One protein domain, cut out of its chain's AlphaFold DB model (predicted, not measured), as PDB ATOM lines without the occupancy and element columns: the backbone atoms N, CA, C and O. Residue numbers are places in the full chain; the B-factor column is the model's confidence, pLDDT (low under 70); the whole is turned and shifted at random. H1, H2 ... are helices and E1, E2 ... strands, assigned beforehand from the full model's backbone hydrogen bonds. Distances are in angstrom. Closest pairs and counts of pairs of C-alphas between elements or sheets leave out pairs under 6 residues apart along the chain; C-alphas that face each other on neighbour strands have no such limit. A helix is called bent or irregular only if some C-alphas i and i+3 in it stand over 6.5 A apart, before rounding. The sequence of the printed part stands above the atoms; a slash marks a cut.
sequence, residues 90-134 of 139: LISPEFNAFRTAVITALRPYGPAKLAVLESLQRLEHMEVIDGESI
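This is residues 90 to 134 of the 139 residues of an uncharacterized protein of Rhodanobacter sp (UniProt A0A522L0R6). Two helices, H1 and H2, make a narrow, loosely closed V: the chain runs along H1, turns in a tight link and comes back along the longer H2. Past H2, at the open end of the V, it runs on as a short tail that folds back on itself, strand E1 and then strand E2; within this tail residues 127 to 132 stick out free, and so do residues 91 to 98 at the other arm's tip. The printed part has 45 residues, with two named helices and two named strands in the order H1, H2, E1, E2, and its class is mostly helix. The two strands form a small sheet in the order E1, E2, but meet only at a point. The whole is loose, with a radius of gyration of the C-alphas of 12.4 A, and flat, spanning 38 by 23 by 11 A.

H1, residues 93 to 105, and H2, residues 110 to 124, are close but not clearly touching, with 2 pairs of C-alphas within 8 A. Their closest C-alphas are those of Ile 103 and Lys 113, 6.5 A apart. Their lines stand at a shallow tilt of 21 degrees and they run opposite ways, centre to centre 12.8 A. In H1 and H2 every O i to N i+4 pair is within hydrogen-bond range, and neither helix is bent. E1, residues 126 to 129, and E2, residues 132 to 134, meet only at a point, where the C-alphas of Val 128 and Ser 133 face each other at 5.1 A. H1 is apart from E1 and from E2, and H2 is apart from E2.

H1 begins with C-alpha 93 at (-59.362, 66.689, 14.164) and measures 18.5 A from first to last C-alpha over 13 residues. H2 begins with C-alpha 110 at (-42.224, 72.738, -3.806), and its 15 residues measure 21.3 A. E1 has 4 residues and measures 9.3 A. E2 has 3 residues, measures 6.1 A and ends with C-alpha 134 at (-71.387, 69.549, -7.550).

The two C-alphas farthest apart are those of Pro 108 and Asp 130, 38.4 A. The C-alphas of Leu 90 and Ile 134, the first and last printed residues, are 16.6 A apart. The printed part has no cut, and the links H1 to H2, H2 to E1 and E1 to E2 are tight. The mean pLDDT of the printed part is 75.7; residues 90 to 91 and 126 to 134 of this predicted model are under 70.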
ATOM      1  N   LEU A  90     -64.194  66.755   7.030       68.06
ATOM      2  CA  LEU A  90     -63.422  67.993   6.895       68.06
ATOM      3  C   LEU A  90     -63.256  68.751   8.222       68.06
ATOM      4  O   LEU A  90     -62.270  69.466   8.391       68.06
ATOM      5  N   ILE A  91     -64.187  68.573   9.167       67.69
ATOM      6  CA  ILE A  91     -64.133  69.175  10.512       67.69
ATOM      7  C   ILE A  91     -63.538  68.233  11.566       67.69
ATOM      8  O   ILE A  91     -63.406  68.620  12.728       67.69
ATOM      9  N   SER A  92     -63.170  67.005  11.189       77.75
ATOM     10  CA  SER A  92     -62.575  66.054  12.124       77.75
ATOM     11  C   SER A  92     -61.130  66.468  12.467       77.75
ATOM     12  O   SER A  92     -60.348  66.831  11.578       77.75
ATOM     13  N   PRO A  93     -60.737  66.410  13.754       75.25
ATOM     14  CA  PRO A  93     -59.362  66.689  14.164       75.25
ATOM     15  C   PRO A  93     -58.359  65.716  13.524       75.25
ATOM     16  O   PRO A  93     -57.232  66.111  13.214       75.25
ATOM     17  N   GLU A  94     -58.768  64.473  13.253       79.50
ATOM     18  CA  GLU A  94     -57.960  63.467  12.558       79.50
ATOM     19  C   GLU A  94     -57.645  63.879  11.113       79.50
ATOM     20  O   GLU A  94     -56.505  63.743  10.659       79.50
ATOM     21  N   PHE A  95     -58.617  64.449  10.396       81.88
ATOM     22  CA  PHE A  95     -58.394  64.950   9.040       81.88
ATOM     23  C   PHE A  95     -57.445  66.157   9.017       81.88
ATOM     24  O   PHE A  95     -56.586  66.263   8.139       81.88
ATOM     25  N   ASN A  96     -57.529  67.040  10.015       81.06
ATOM     26  CA  ASN A  96     -56.600  68.165  10.142       81.06
ATOM     27  C   ASN A  96     -55.154  67.686  10.401       81.06
ATOM     28  O   ASN A  96     -54.201  68.153   9.762       81.06
ATOM     29  N   ALA A  97     -54.988  66.681  11.267       84.69
ATOM     30  CA  ALA A  97     -53.691  66.047  11.501       84.69
ATOM     31  C   ALA A  97     -53.120  65.419  10.215       84.69
ATOM     32  O   ALA A  97     -51.946  65.626   9.895       84.69
ATOM     33  N   PHE A  98     -53.958  64.732   9.431       87.44
ATOM     34  CA  PHE A  98     -53.580  64.172   8.133       87.44
ATOM     35  C   PHE A  98     -53.111  65.251   7.143       87.44
ATOM     36  O   PHE A  98     -52.016  65.134   6.584       87.44
ATOM     37  N   ARG A  99     -53.878  66.338   6.970       85.06
ATOM     38  CA  ARG A  99     -53.495  67.466   6.094       85.06
ATOM     39  C   ARG A  99     -52.133  68.032   6.479       85.06
ATOM     40  O   ARG A  99     -51.273  68.237   5.619       85.06
ATOM     41  N   THR A 100     -51.926  68.249   7.772       86.00
ATOM     42  CA  THR A 100     -50.676  68.801   8.299       86.00
ATOM     43  C   THR A 100     -49.496  67.870   8.022       86.00
ATOM     44  O   THR A 100     -48.439  68.337   7.585       86.00
ATOM     45  N   ALA A 101     -49.671  66.559   8.207       89.19
ATOM     46  CA  ALA A 101     -48.639  65.563   7.932       89.19
ATOM     47  C   ALA A 101     -48.257  65.519   6.443       89.19
ATOM     48  O   ALA A 101     -47.071  65.584   6.115       89.19
ATOM     49  N   VAL A 102     -49.244  65.497   5.540       87.62
ATOM     50  CA  VAL A 102     -49.018  65.471   4.083       87.62
ATOM     51  C   VAL A 102     -48.304  66.737   3.606       87.62
ATOM     52  O   VAL A 102     -47.284  66.655   2.920       87.62
ATOM     53  N   ILE A 103     -48.777  67.920   4.008       87.50
ATOM     54  CA  ILE A 103     -48.161  69.195   3.609       87.50
ATOM     55  C   ILE A 103     -46.735  69.317   4.167       87.50
ATOM     56  O   ILE A 103     -45.847  69.856   3.499       87.50
ATOM     57  N   THR A 104     -46.498  68.811   5.379       87.94
ATOM     58  CA  THR A 104     -45.168  68.811   6.001       87.94
ATOM     59  C   THR A 104     -44.210  67.871   5.274       87.94
ATOM     60  O   THR A 104     -43.080  68.273   4.996       87.94
ATOM     61  N   ALA A 105     -44.663  66.673   4.898       88.94
ATOM     62  CA  ALA A 105     -43.873  65.710   4.130       88.94
ATOM     63  C   ALA A 105     -43.498  66.233   2.733       88.94
ATOM     64  O   ALA A 105     -42.402  65.976   2.244       88.94
ATOM     65  N   LEU A 106     -44.372  67.031   2.109       90.56
ATOM     66  CA  LEU A 106     -44.142  67.619   0.786       90.56
ATOM     67  C   LEU A 106     -43.284  68.895   0.804       90.56
ATOM     68  O   LEU A 106     -43.004  69.453  -0.255       90.56
ATOM     69  N   ARG A 107     -42.828  69.372   1.972       85.81
ATOM     70  CA  ARG A 107     -42.007  70.594   2.088       85.81
ATOM     71  C   ARG A 107     -40.748  70.602   1.195       85.81
ATOM     72  O   ARG A 107     -40.481  71.659   0.629       85.81
ATOM     73  N   PRO A 108     -40.004  69.491   1.018       90.81
ATOM     74  CA  PRO A 108     -38.850  69.443   0.112       90.81
ATOM     75  C   PRO A 108     -39.223  69.520  -1.377       90.81
ATOM     76  O   PRO A 108     -38.377  69.839  -2.208       90.81
ATOM     77  N   TYR A 109     -40.486  69.252  -1.725       88.12
ATOM     78  CA  TYR A 109     -40.983  69.157  -3.095       88.12
ATOM     79  C   TYR A 109     -41.973  70.293  -3.388       88.12
ATOM     80  O   TYR A 109     -43.184  70.091  -3.465       88.12
ATOM     81  N   GLY A 110     -41.446  71.509  -3.568       84.00
ATOM     82  CA  GLY A 110     -42.224  72.738  -3.806       84.00
ATOM     83  C   GLY A 110     -43.363  72.625  -4.836       84.00
ATOM     84  O   GLY A 110     -44.506  72.922  -4.483       84.00
ATOM     85  N   PRO A 111     -43.115  72.167  -6.080       85.31
ATOM     86  CA  PRO A 111     -44.175  72.054  -7.086       85.31
ATOM     87  C   PRO A 111     -45.227  70.985  -6.741       85.31
ATOM     88  O   PRO A 111     -46.415  71.205  -6.966       85.31
ATOM     89  N   ALA A 112     -44.827  69.866  -6.125       84.31
ATOM     90  CA  ALA A 112     -45.762  68.823  -5.692       84.31
ATOM     91  C   ALA A 112     -46.658  69.303  -4.540       84.31
ATOM     92  O   ALA A 112     -47.856  69.027  -4.519       84.31
ATOM     93  N   LYS A 113     -46.097  70.082  -3.608       84.75
ATOM     94  CA  LYS A 113     -46.850  70.716  -2.521       84.75
ATOM     95  C   LYS A 113     -47.962  71.620  -3.057       84.75
ATOM     96  O   LYS A 113     -49.074  71.555  -2.544       84.75
ATOM     97  N   LEU A 114     -47.674  72.447  -4.064       85.25
ATOM     98  CA  LEU A 114     -48.657  73.370  -4.645       85.25
ATOM     99  C   LEU A 114     -49.820  72.623  -5.311       85.25
ATOM    100  O   LEU A 114     -50.973  72.909  -4.999       85.25
ATOM    101  N   ALA A 115     -49.524  71.611  -6.133       85.19
ATOM    102  CA  ALA A 115     -50.549  70.819  -6.820       85.19
ATOM    103  C   ALA A 115     -51.484  70.065  -5.851       85.19
ATOM    104  O   ALA A 115     -52.695  69.962  -6.073       85.19
ATOM    105  N   VAL A 116     -50.934  69.547  -4.748       85.75
ATOM    106  CA  VAL A 116     -51.723  68.867  -3.709       85.75
ATOM    107  C   VAL A 116     -52.592  69.860  -2.938       85.75
ATOM    108  O   VAL A 116     -53.757  69.570  -2.671       85.75
ATOM    109  N   LEU A 117     -52.064  71.040  -2.613       85.06
ATOM    110  CA  LEU A 117     -52.791  72.061  -1.856       85.06
ATOM    111  C   LEU A 117     -53.980  72.618  -2.656       85.06
ATOM    112  O   LEU A 117     -55.076  72.714  -2.114       85.06
ATOM    113  N   GLU A 118     -53.795  72.866  -3.954       85.00
ATOM    114  CA  GLU A 118     -54.868  73.269  -4.874       85.00
ATOM    115  C   GLU A 118     -55.963  72.194  -4.999       85.00
ATOM    116  O   GLU A 118     -57.154  72.491  -5.093       85.00
ATOM    117  N   SER A 119     -55.577  70.917  -4.975       83.69
ATOM    118  CA  SER A 119     -56.533  69.804  -5.023       83.69
ATOM    119  C   SER A 119     -57.331  69.673  -3.722       83.69
ATOM    120  O   SER A 119     -58.541  69.473  -3.776       83.69
ATOM    121  N   LEU A 120     -56.688  69.849  -2.563       83.69
ATOM    122  CA  LEU A 120     -57.365  69.853  -1.260       83.69
ATOM    123  C   LEU A 120     -58.331  71.036  -1.119       83.69
ATOM    124  O   LEU A 120     -59.464  70.843  -0.693       83.69
ATOM    125  N   GLN A 121     -57.931  72.234  -1.556       82.44
ATOM    126  CA  GLN A 121     -58.806  73.412  -1.554       82.44
ATOM    127  C   GLN A 121     -60.051  73.212  -2.426       82.44
ATOM    128  O   GLN A 121     -61.154  73.544  -2.003       82.44
ATOM    129  N   ARG A 122     -59.906  72.620  -3.619       80.00
ATOM    130  CA  ARG A 122     -61.062  72.296  -4.470       80.00
ATOM    131  C   ARG A 122     -62.020  71.316  -3.797       80.00
ATOM    132  O   ARG A 122     -63.224  71.528  -3.858       80.00
ATOM    133  N   LEU A 123     -61.498  70.286  -3.133       77.38
ATOM    134  CA  LEU A 123     -62.315  69.307  -2.407       77.38
ATOM    135  C   LEU A 123     -63.021  69.915  -1.185       77.38
ATOM    136  O   LEU A 123     -64.128  69.505  -0.864       77.38
ATOM    137  N   GLU A 124     -62.414  70.906  -0.533       73.25
ATOM    138  CA  GLU A 124     -63.001  71.622   0.610       73.25
ATOM    139  C   GLU A 124     -64.150  72.561   0.219       73.25
ATOM    140  O   GLU A 124     -65.026  72.824   1.039       73.25
ATOM    141  N   HIS A 125     -64.170  73.041  -1.026       70.94
ATOM    142  CA  HIS A 125     -65.249  73.872  -1.564       70.94
ATOM    143  C   HIS A 125     -66.306  73.078  -2.348       70.94
ATOM    144  O   HIS A 125     -67.285  73.657  -2.813       70.94
ATOM    145  N   MET A 126     -66.139  71.765  -2.505       59.81
ATOM    146  CA  MET A 126     -67.159  70.913  -3.109       59.81
ATOM    147  C   MET A 126     -68.198  70.521  -2.058       59.81
ATOM    148  O   MET A 126     -67.907  69.766  -1.131       59.81
ATOM    149  N   GLU A 127     -69.429  71.003  -2.225       50.59
ATOM    150  CA  GLU A 127     -70.574  70.445  -1.511       50.59
ATOM    151  C   GLU A 127     -70.995  69.141  -2.193       50.59
ATOM    152  O   GLU A 127     -71.262  69.092  -3.394       50.59
ATOM    153  N   VAL A 128     -71.044  68.063  -1.414       47.78
ATOM    154  CA  VAL A 128     -71.591  66.783  -1.862       47.78
ATOM    155  C   VAL A 128     -73.037  66.720  -1.394       47.78
ATOM    156  O   VAL A 128     -73.304  66.458  -0.221       47.78
ATOM    157  N   ILE A 129     -73.971  66.963  -2.311       43.47
ATOM    158  CA  ILE A 129     -75.398  66.726  -2.090       43.47
ATOM    159  C   ILE A 129     -75.718  65.383  -2.752       43.47
ATOM    160  O   ILE A 129     -75.456  65.188  -3.934       43.47
ATOM    161  N   ASP A 130     -76.231  64.428  -1.974       41.41
ATOM    162  CA  ASP A 130     -76.684  63.114  -2.457       41.41
ATOM    163  C   ASP A 130     -75.642  62.262  -3.221       41.41
ATOM    164  O   ASP A 130     -75.995  61.433  -4.057       41.41
ATOM    165  N   GLY A 131     -74.351  62.393  -2.892       47.34
ATOM    166  CA  GLY A 131     -73.286  61.549  -3.456       47.34
ATOM    167  C   GLY A 131     -72.833  61.940  -4.866       47.34
ATOM    168  O   GLY A 131     -71.945  61.285  -5.412       47.34
ATOM    169  N   GLU A 132     -73.378  63.021  -5.422       39.16
ATOM    170  CA  GLU A 132     -72.861  63.663  -6.628       39.16
ATOM    171  C   GLU A 132     -72.064  64.919  -6.259       39.16
ATOM    172  O   GLU A 132     -72.461  65.752  -5.442       39.16
ATOM    173  N   SER A 133     -70.876  65.022  -6.849       40.66
ATOM    174  CA  SER A 133     -69.933  66.115  -6.674       40.66
ATOM    175  C   SER A 133     -70.361  67.320  -7.509       40.66
ATOM    176  O   SER A 133     -70.048  67.396  -8.699       40.66
ATOM    177  N   ILE A 134     -71.042  68.284  -6.894       47.88
ATOM    178  CA  ILE A 134     -71.387  69.549  -7.550       47.88
ATOM    179  C   ILE A 134     -70.351  70.610  -7.181       47.88
ATOM    180  O   ILE A 134     -70.013  70.809  -6.015       47.88
TER     181      ILE A 134